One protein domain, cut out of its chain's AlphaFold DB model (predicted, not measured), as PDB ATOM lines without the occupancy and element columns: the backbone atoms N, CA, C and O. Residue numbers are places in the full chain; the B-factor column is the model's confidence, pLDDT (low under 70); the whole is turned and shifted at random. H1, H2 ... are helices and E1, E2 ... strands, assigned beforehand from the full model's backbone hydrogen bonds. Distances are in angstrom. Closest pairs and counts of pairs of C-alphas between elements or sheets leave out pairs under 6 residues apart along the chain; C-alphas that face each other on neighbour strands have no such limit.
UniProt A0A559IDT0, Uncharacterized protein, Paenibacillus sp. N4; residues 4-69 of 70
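This is residues 4 to 69 of the 70 residues of an uncharacterized protein of Paenibacillus sp. N4 (UniProt A0A559IDT0). A ribbon-like antiparallel sheet, three long strands E1, E2 and E3 with a short fourth strand E4 at one edge, has a small helical hairpin, H1 and H2, near one end; H2 packs beside the start of E1 and the end of E2, and the turns at residues 10 to 11 and 31 to 34 lie toward the other end. The long link of residues 38 to 48 leads from E4 back to the helices. The printed part has 66 residues, with four named strands and then two named helices along the chain, in the mixed class of helices and strands; the sheet's order is E1 - E2 - E3 - E4. The whole is compact, with a radius of gyration of the C-alphas of 12.2 A, yet elongated, spanning 38 by 21 by 17 A.

Begin with the sheet: find C-alpha 4 at (89.687, 48.875, 56.023), where E1 begins, and read residues 4 to 9 over 16.5 A. E2 is residues 12 to 19, 22.9 A long. E3, the longest strand by residues, runs 26.6 A from C-alpha 22 at (95.360, 51.642, 66.104) to residue 30. E4 is residues 35 to 37, 6.5 A. Then come H1, residues 49 to 57, 12.3 A, and H2, residues 60 to 68, 12.1 A, which ends at C-alpha 68 at (82.832, 56.949, 57.826).

The four strands form a meander, each the antiparallel neighbour of the one before, with E1 and E4 as edge strands. Look between E1 and E2, a hairpin at 163 degrees, for N 7 and O 14 within hydrogen-bond range at 2.8 A. In the hairpin of E2 and E3, N 15 and O 26 are within range at 2.8 A. In the hairpin of E3 and E4, at 143 degrees, N 29 and O 36 are within range at 2.9 A. H2 is on the sheet but over none of its strands, at a height over the sheet of 6.4 A; its closest C-alphas to E1 are those of Ile 63 and Phe 4, 7.5 A apart. H1 and H2 form a helical hairpin and touch, the closest C-alphas being those of Ala 54 and Ile 63, 5.4 A, at a shallow tilt of 24 degrees, opposite ways. H1 is only just not on the sheet, with 4 pairs of C-alphas within 10 A. In H1 and H2 every O i to N i+4 pair is within hydrogen-bond range.

The two C-alphas farthest apart are those of Glu 32 and Gly 69, 38.9 A. The printed part has no cut. The link from E4 to H1 is long, with 11 residues, and the other links are tight. The mean pLDDT of the printed part is 83.5, and in this model residues 39 to 45, in that long link, are under 70.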
ATOM      1  N   PHE A   4      89.586  50.320  56.145       90.44
ATOM      2  CA  PHE A   4      89.687  48.875  56.023       90.44
ATOM      3  C   PHE A   4      90.211  48.515  54.636       90.44
ATOM      4  O   PHE A   4      89.775  49.089  53.637       90.44
ATOM      5  N   THR A   5      91.171  47.598  54.569       91.12
ATOM      6  CA  THR A   5      91.717  47.099  53.305       91.12
ATOM      7  C   THR A   5      91.884  45.590  53.340       91.12
ATOM      8  O   THR A   5      92.308  45.013  54.341       91.12
ATOM      9  N   VAL A   6      91.595  44.953  52.207       91.06
ATOM     10  CA  VAL A   6      91.838  43.527  51.987       91.06
ATOM     11  C   VAL A   6      92.913  43.379  50.923       91.06
ATOM     12  O   VAL A   6      92.808  43.925  49.826       91.06
ATOM     13  N   THR A   7      93.970  42.639  51.243       91.12
ATOM     14  CA  THR A   7      95.063  42.335  50.315       91.12
ATOM     15  C   THR A   7      95.077  40.844  50.019       91.12
ATOM     16  O   THR A   7      95.383  40.037  50.893       91.12
ATOM     17  N   ILE A   8      94.776  40.471  48.776       89.56
ATOM     18  CA  ILE A   8      94.845  39.081  48.311       89.56
ATOM     19  C   ILE A   8      96.310  38.710  48.045       89.56
ATOM     20  O   ILE A   8      97.040  39.447  47.381       89.56
ATOM     21  N   THR A   9      96.736  37.539  48.510       83.31
ATOM     22  CA  THR A   9      98.061  36.968  48.240       83.31
ATOM     23  C   THR A   9      97.922  35.576  47.609       83.31
ATOM     24  O   THR A   9      96.877  34.939  47.737       83.31
ATOM     25  N   PRO A  10      98.961  35.037  46.942       82.44
ATOM     26  CA  PRO A  10      98.883  33.698  46.349       82.44
ATOM     27  C   PRO A  10      98.569  32.573  47.350       82.44
ATOM     28  O   PRO A  10      98.028  31.544  46.956       82.44
ATOM     29  N   GLY A  11      98.907  32.762  48.629       82.88
ATOM     30  CA  GLY A  11      98.703  31.773  49.690       82.88
ATOM     31  C   GLY A  11      97.625  32.145  50.705       82.88
ATOM     32  O   GLY A  11      97.551  31.494  51.739       82.88
ATOM     33  N   GLY A  12      96.840  33.202  50.481       87.88
ATOM     34  CA  GLY A  12      96.097  33.822  51.577       87.88
ATOM     35  C   GLY A  12      95.411  35.130  51.222       87.88
ATOM     36  O   GLY A  12      95.459  35.604  50.088       87.88
ATOM     37  N   PHE A  13      94.894  35.796  52.237       89.12
ATOM     38  CA  PHE A  13      94.627  37.225  52.189       89.12
ATOM     39  C   PHE A  13      94.865  37.837  53.566       89.12
ATOM     40  O   PHE A  13      94.894  37.143  54.582       89.12
ATOM     41  N   THR A  14      95.063  39.145  53.583       89.62
ATOM     42  CA  THR A  14      95.276  39.916  54.801       89.62
ATOM     43  C   THR A  14      94.229  41.013  54.871       89.62
ATOM     44  O   THR A  14      94.074  41.770  53.915       89.62
ATOM     45  N   GLU A  15      93.535  41.108  55.996       90.44
ATOM     46  CA  GLU A  15      92.631  42.207  56.329       90.44
ATOM     47  C   GLU A  15      93.387  43.186  57.235       90.44
ATOM     48  O   GLU A  15      94.009  42.778  58.215       90.44
ATOM     49  N   SER A  16      93.370  44.474  56.904       90.75
ATOM     50  CA  SER A  16      94.008  45.531  57.687       90.75
ATOM     51  C   SER A  16      92.976  46.586  58.045       90.75
ATOM     52  O   SER A  16      92.418  47.246  57.167       90.75
ATOM     53  N   LEU A  17      92.764  46.781  59.339       89.94
ATOM     54  CA  LEU A  17      91.879  47.789  59.899       89.94
ATOM     55  C   LEU A  17      92.711  48.861  60.595       89.94
ATOM     56  O   LEU A  17      93.484  48.579  61.505       89.94
ATOM     57  N   VAL A  18      92.527  50.106  60.180       89.69
ATOM     58  CA  VAL A  18      93.005  51.283  60.898       89.69
ATOM     59  C   VAL A  18      91.799  51.892  61.589       89.69
ATOM     60  O   VAL A  18      90.868  52.334  60.916       89.69
ATOM     61  N   TYR A  19      91.807  51.924  62.916       87.75
ATOM     62  CA  TYR A  19      90.718  52.480  63.710       87.75
ATOM     63  C   TYR A  19      91.278  53.298  64.868       87.75
ATOM     64  O   TYR A  19      92.108  52.815  65.630       87.75
ATOM     65  N   ASN A  20      90.876  54.566  64.971       85.94
ATOM     66  CA  ASN A  20      91.298  55.486  66.035       85.94
ATOM     67  C   ASN A  20      92.833  55.566  66.254       85.94
ATOM     68  O   ASN A  20      93.317  55.776  67.361       85.94
ATOM     69  N   GLY A  21      93.621  55.384  65.188       84.25
ATOM     70  CA  GLY A  21      95.089  55.379  65.250       84.25
ATOM     71  C   GLY A  21      95.723  54.029  65.615       84.25
ATOM     72  O   GLY A  21      96.938  53.892  65.473       84.25
ATOM     73  N   ALA A  22      94.929  53.030  66.002       84.94
ATOM     74  CA  ALA A  22      95.360  51.642  66.104       84.94
ATOM     75  C   ALA A  22      95.334  50.966  64.726       84.94
ATOM     76  O   ALA A  22      94.503  51.289  63.873       84.94
ATOM     77  N   VAL A  23      96.254  50.024  64.513       87.31
ATOM     78  CA  VAL A  23      96.328  49.202  63.300       87.31
ATOM     79  C   VAL A  23      96.197  47.745  63.713       87.31
ATOM     80  O   VAL A  23      97.008  47.250  64.492       87.31
ATOM     81  N   ILE A  24      95.183  47.075  63.182       87.06
ATOM     82  CA  ILE A  24      94.866  45.677  63.458       87.06
ATOM     83  C   ILE A  24      94.969  44.926  62.139       87.06
ATOM     84  O   ILE A  24      94.377  45.331  61.139       87.06
ATOM     85  N   ILE A  25      95.747  43.850  62.128       86.94
ATOM     86  CA  ILE A  25      96.002  43.058  60.929       86.94
ATOM     87  C   ILE A  25      95.581  41.625  61.218       86.94
ATOM     88  O   ILE A  25      96.067  41.024  62.171       86.94
ATOM     89  N   LYS A  26      94.717  41.073  60.367       86.56
ATOM     90  CA  LYS A  26      94.320  39.665  60.404       86.56
ATOM     91  C   LYS A  26      94.812  38.971  59.158       86.56
ATOM     92  O   LYS A  26      94.615  39.448  58.039       86.56
ATOM     93  N   ARG A  27      95.466  37.835  59.353       86.44
ATOM     94  CA  ARG A  27      96.025  37.037  58.268       86.44
ATOM     95  C   ARG A  27      95.234  35.756  58.100       86.44
ATOM     96  O   ARG A  27      94.983  35.043  59.067       86.44
ATOM     97  N   TYR A  28      94.923  35.446  56.854       86.94
ATOM     98  CA  TYR A  28      94.277  34.212  56.452       86.94
ATOM     99  C   TYR A  28      95.193  33.485  55.485       86.94
ATOM    100  O   TYR A  28      95.703  34.073  54.528       86.94
ATOM    101  N   GLU A  29      95.405  32.205  55.736       87.56
ATOM    102  CA  GLU A  29      96.160  31.318  54.863       87.56
ATOM    103  C   GLU A  29      95.212  30.329  54.190       87.56
ATOM    104  O   GLU A  29      94.168  29.966  54.735       87.56
ATOM    105  N   ARG A  30      95.549  29.927  52.966       82.56
ATOM    106  CA  ARG A  30      94.814  28.896  52.243       82.56
ATOM    107  C   ARG A  30      95.318  27.529  52.675       82.56
ATOM    108  O   ARG A  30      96.498  27.236  52.495       82.56
ATOM    109  N   ASP A  31      94.420  26.689  53.161       81.12
ATOM    110  CA  ASP A  31      94.703  25.290  53.463       81.12
ATOM    111  C   ASP A  31      93.854  24.341  52.601       81.12
ATOM    112  O   ASP A  31      93.178  24.757  51.655       81.12
ATOM    113  N   GLU A  32      93.930  23.042  52.893       78.81
ATOM    114  CA  GLU A  32      93.214  21.991  52.157       78.81
ATOM    115  C   GLU A  32      91.683  22.091  52.285       78.81
ATOM    116  O   GLU A  32      90.958  21.519  51.470       78.81
ATOM    117  N   THR A  33      91.184  22.822  53.282       74.50
ATOM    118  CA  THR A  33      89.761  22.938  53.620       74.50
ATOM    119  C   THR A  33      89.160  24.301  53.278       74.50
ATOM    120  O   THR A  33      87.938  24.420  53.179       74.50
ATOM    121  N   GLY A  34      89.990  25.317  53.032       77.88
ATOM    122  CA  GLY A  34      89.547  26.653  52.655       77.88
ATOM    123  C   GLY A  34      90.516  27.738  53.113       77.88
ATOM    124  O   GLY A  34      91.708  27.686  52.821       77.88
ATOM    125  N   TRP A  35      89.976  28.760  53.777       78.56
ATOM    126  CA  TRP A  35      90.757  29.838  54.377       78.56
ATOM    127  C   TRP A  35      90.774  29.663  55.891       78.56
ATOM    128  O   TRP A  35      89.718  29.729  56.521       78.56
ATOM    129  N   THR A  36      91.960  29.515  56.469       78.62
ATOM    130  CA  THR A  36      92.154  29.450  57.918       78.62
ATOM    131  C   THR A  36      92.760  30.755  58.402       78.62
ATOM    132  O   THR A  36      93.800  31.198  57.914       78.62
ATOM    133  N   GLY A  37      92.074  31.410  59.340       74.50
ATOM    134  CA  GLY A  37      92.596  32.608  59.987       74.50
ATOM    135  C   GLY A  37      93.694  32.234  60.972       74.50
ATOM    136  O   GLY A  37      93.475  31.433  61.877       74.50
ATOM    137  N   VAL A  38      94.872  32.815  60.774       71.31
ATOM    138  CA  VAL A  38      96.035  32.661  61.655       71.31
ATOM    139  C   VAL A  38      95.900  33.583  62.869       71.31
ATOM    140  O   VAL A  38      96.242  33.181  63.975       71.31
ATOM    141  N   ASP A  39      95.307  34.766  62.672       68.00
ATOM    142  CA  ASP A  39      94.995  35.751  63.715       68.00
ATOM    143  C   ASP A  39      93.512  36.145  63.614       68.00
ATOM    144  O   ASP A  39      93.112  36.938  62.758       68.00
ATOM    145  N   LEU A  40      92.668  35.516  64.439       62.69
ATOM    146  CA  LEU A  40      91.205  35.547  64.297       62.69
ATOM    147  C   LEU A  40      90.486  36.570  65.181       62.69
ATOM    148  O   LEU A  40      89.307  36.824  64.941       62.69
ATOM    149  N   ALA A  41      91.153  37.192  66.150       66.19
ATOM    150  CA  ALA A  41      90.506  38.149  67.044       66.19
ATOM    151  C   ALA A  41      90.658  39.588  66.530       66.19
ATOM    152  O   ALA A  41      91.764  40.044  66.241       66.19
ATOM    153  N   TRP A  42      89.542  40.315  66.429       69.94
ATOM    154  CA  TRP A  42      89.549  41.779  66.349       69.94
ATOM    155  C   TRP A  42      89.794  42.333  67.759       69.94
ATOM    156  O   TRP A  42      88.885  42.825  68.416       69.94
ATOM    157  N   ASP A  43      91.017  42.155  68.258       63.53
ATOM    158  CA  ASP A  43      91.369  42.376  69.666       63.53
ATOM    159  C   ASP A  43      91.710  43.853  69.925       63.53
ATOM    160  O   ASP A  43      92.858  44.246  70.139       63.53
ATOM    161  N   CYS A  44      90.705  44.715  69.800       67.12
ATOM    162  CA  CYS A  44      90.825  46.133  70.103       67.12
ATOM    163  C   CYS A  44      89.678  46.538  71.024       67.12
ATOM    164  O   CYS A  44      88.514  46.492  70.631       67.12
ATOM    165  N   GLU A  45      90.039  46.930  72.250       66.44
ATOM    166  CA  GLU A  45      89.113  47.236  73.352       66.44
ATOM    167  C   GLU A  45      88.082  48.330  73.012       66.44
ATOM    168  O   GLU A  45      87.053  48.422  73.675       66.44
ATOM    169  N   ASP A  46      88.323  49.116  71.958       76.19
ATOM    170  CA  ASP A  46      87.505  50.265  71.566       76.19
ATOM    171  C   ASP A  46      86.759  50.085  70.229       76.19
ATOM    172  O   ASP A  46      86.232  51.062  69.689       76.19
ATOM    173  N   LEU A  47      86.717  48.879  69.645       84.06
ATOM    174  CA  LEU A  47      85.928  48.672  68.425       84.06
ATOM    175  C   LEU A  47      84.420  48.704  68.741       84.06
ATOM    176  O   LEU A  47      83.958  47.952  69.601       84.06
ATOM    177  N   PRO A  48      83.622  49.531  68.037       87.50
ATOM    178  CA  PRO A  48      82.168  49.503  68.155       87.50
ATOM    179  C   PRO A  48      81.621  48.121  67.796       87.50
ATOM    180  O   PRO A  48      82.095  47.510  66.839       87.50
ATOM    181  N   ALA A  49      80.579  47.669  68.497       86.12
ATOM    182  CA  ALA A  49      79.932  46.385  68.208       86.12
ATOM    183  C   ALA A  49      79.484  46.282  66.738       86.12
ATOM    184  O   ALA A  49      79.765  45.288  66.086       86.12
ATOM    185  N   GLU A  50      78.920  47.359  66.183       88.56
ATOM    186  CA  GLU A  50      78.510  47.425  64.772       88.56
ATOM    187  C   GLU A  50      79.684  47.229  63.798       88.56
ATOM    188  O   GLU A  50      79.518  46.641  62.733       88.56
ATOM    189  N   LEU A  51      80.887  47.691  64.165       87.81
ATOM    190  CA  LEU A  51      82.085  47.471  63.358       87.81
ATOM    191  C   LEU A  51      82.555  46.019  63.465       87.81
ATOM    192  O   LEU A  51      82.965  45.446  62.463       87.81
ATOM    193  N   ILE A  52      82.501  45.426  64.661       86.88
ATOM    194  CA  ILE A  52      82.861  44.018  64.877       86.88
ATOM    195  C   ILE A  52      81.931  43.116  64.063       86.88
ATOM    196  O   ILE A  52      82.430  42.308  63.284       86.88
ATOM    197  N   ASP A  53      80.617  43.319  64.163       87.56
ATOM    198  CA  ASP A  53      79.609  42.550  63.428       87.56
ATOM    199  C   ASP A  53      79.840  42.661  61.911       87.56
ATOM    200  O   ASP A  53      79.956  41.653  61.214       87.56
ATOM    201  N   ALA A  54      80.032  43.882  61.399       89.44
ATOM    202  CA  ALA A  54      80.301  44.110  59.978       89.44
ATOM    203  C   ALA A  54      81.604  43.437  59.497       89.44
ATOM    204  O   ALA A  54      81.672  42.926  58.375       89.44
ATOM    205  N   LEU A  55      82.645  43.409  60.338       87.06
ATOM    206  CA  LEU A  55      83.914  42.740  60.040       87.06
ATOM    207  C   LEU A  55      83.803  41.210  60.093       87.06
ATOM    208  O   LEU A  55      84.485  40.532  59.323       87.06
ATOM    209  N   GLU A  56      82.983  40.655  60.985       84.19
ATOM    210  CA  GLU A  56      82.722  39.212  61.060       84.19
ATOM    211  C   GLU A  56      81.889  38.722  59.871       84.19
ATOM    212  O   GLU A  56      82.193  37.676  59.291       84.19
ATOM    213  N   GLU A  57      80.899  39.508  59.445       86.06
ATOM    214  CA  GLU A  57      80.080  39.231  58.260       86.06
ATOM    215  C   GLU A  57      80.813  39.521  56.941       86.06
ATOM    216  O   GLU A  57      80.373  39.081  55.875       86.06
ATOM    217  N   ARG A  58      81.958  40.217  57.005       82.25
ATOM    218  CA  ARG A  58      82.718  40.725  55.851       82.25
ATOM    219  C   ARG A  58      81.866  41.586  54.915       82.25
ATOM    220  O   ARG A  58      82.041  41.548  53.694       82.25
ATOM    221  N   ASP A  59      80.959  42.374  55.481       88.06
ATOM    222  CA  ASP A  59      80.164  43.335  54.725       88.06
ATOM    223  C   ASP A  59      80.972  44.623  54.524       88.06
ATOM    224  O   ASP A  59      81.015  45.511  55.375       88.06
ATOM    225  N   GLU A  60      81.635  44.730  53.370       86.25
ATOM    226  CA  GLU A  60      82.448  45.901  53.021       86.25
ATOM    227  C   GLU A  60      81.662  47.220  53.068       86.25
ATOM    228  O   GLU A  60      82.243  48.260  53.384       86.25
ATOM    229  N   ILE A  61      80.359  47.199  52.764       87.44
ATOM    230  CA  ILE A  61      79.522  48.402  52.770       87.44
ATOM    231  C   ILE A  61      79.272  48.830  54.211       87.44
ATOM    232  O   ILE A  61      79.509  49.993  54.534       87.44
ATOM    233  N   ALA A  62      78.859  47.902  55.074       90.12
ATOM    234  CA  ALA A  62      78.633  48.181  56.490       90.12
ATOM    235  C   ALA A  62      79.927  48.625  57.192       90.12
ATOM    236  O   ALA A  62      79.927  49.616  57.921       90.12
ATOM    237  N   ILE A  63      81.061  47.977  56.895       89.88
ATOM    238  CA  ILE A  63      82.379  48.386  57.404       89.88
ATOM    239  C   ILE A  63      82.679  49.831  56.988       89.88
ATOM    240  O   ILE A  63      83.068  50.650  57.820       89.88
ATOM    241  N   MET A  64      82.503  50.176  55.708       87.56
ATOM    242  CA  MET A  64      82.757  51.536  55.228       87.56
ATOM    243  C   MET A  64      81.814  52.571  55.849       87.56
ATOM    244  O   MET A  64      82.272  53.671  56.164       87.56
ATOM    245  N   ASP A  65      80.542  52.230  56.051       90.00
ATOM    246  CA  ASP A  65      79.547  53.113  56.662       90.00
ATOM    247  C   ASP A  65      79.953  53.469  58.099       90.00
ATOM    248  O   ASP A  65      80.179  54.647  58.407       90.00
ATOM    249  N   VAL A  66      80.245  52.451  58.918       88.62
ATOM    250  CA  VAL A  66      80.694  52.615  60.309       88.62
ATOM    251  C   VAL A  66      82.021  53.379  60.390       88.62
ATOM    252  O   VAL A  66      82.178  54.285  61.211       88.62
ATOM    253  N   LEU A  67      82.991  53.083  59.515       87.69
ATOM    254  CA  LEU A  67      84.276  53.799  59.498       87.69
ATOM    255  C   LEU A  67      84.138  55.264  59.070       87.69
ATOM    256  O   LEU A  67      84.959  56.093  59.478       87.69
ATOM    257  N   SER A  68      83.129  55.584  58.257       86.25
ATOM    258  CA  SER A  68      82.832  56.949  57.826       86.25
ATOM    259  C   SER A  68      82.068  57.770  58.874       86.25
ATOM    260  O   SER A  68      81.966  58.989  58.721       86.25
ATOM    261  N   GLY A  69      81.620  57.133  59.965       75.88
ATOM    262  CA  GLY A  69      80.880  57.770  61.057       75.88
ATOM    263  C   GLY A  69      79.496  58.251  60.626       75.88
ATOM    264  O   GLY A  69      79.070  59.324  61.060       75.88
TER     265      GLY A  69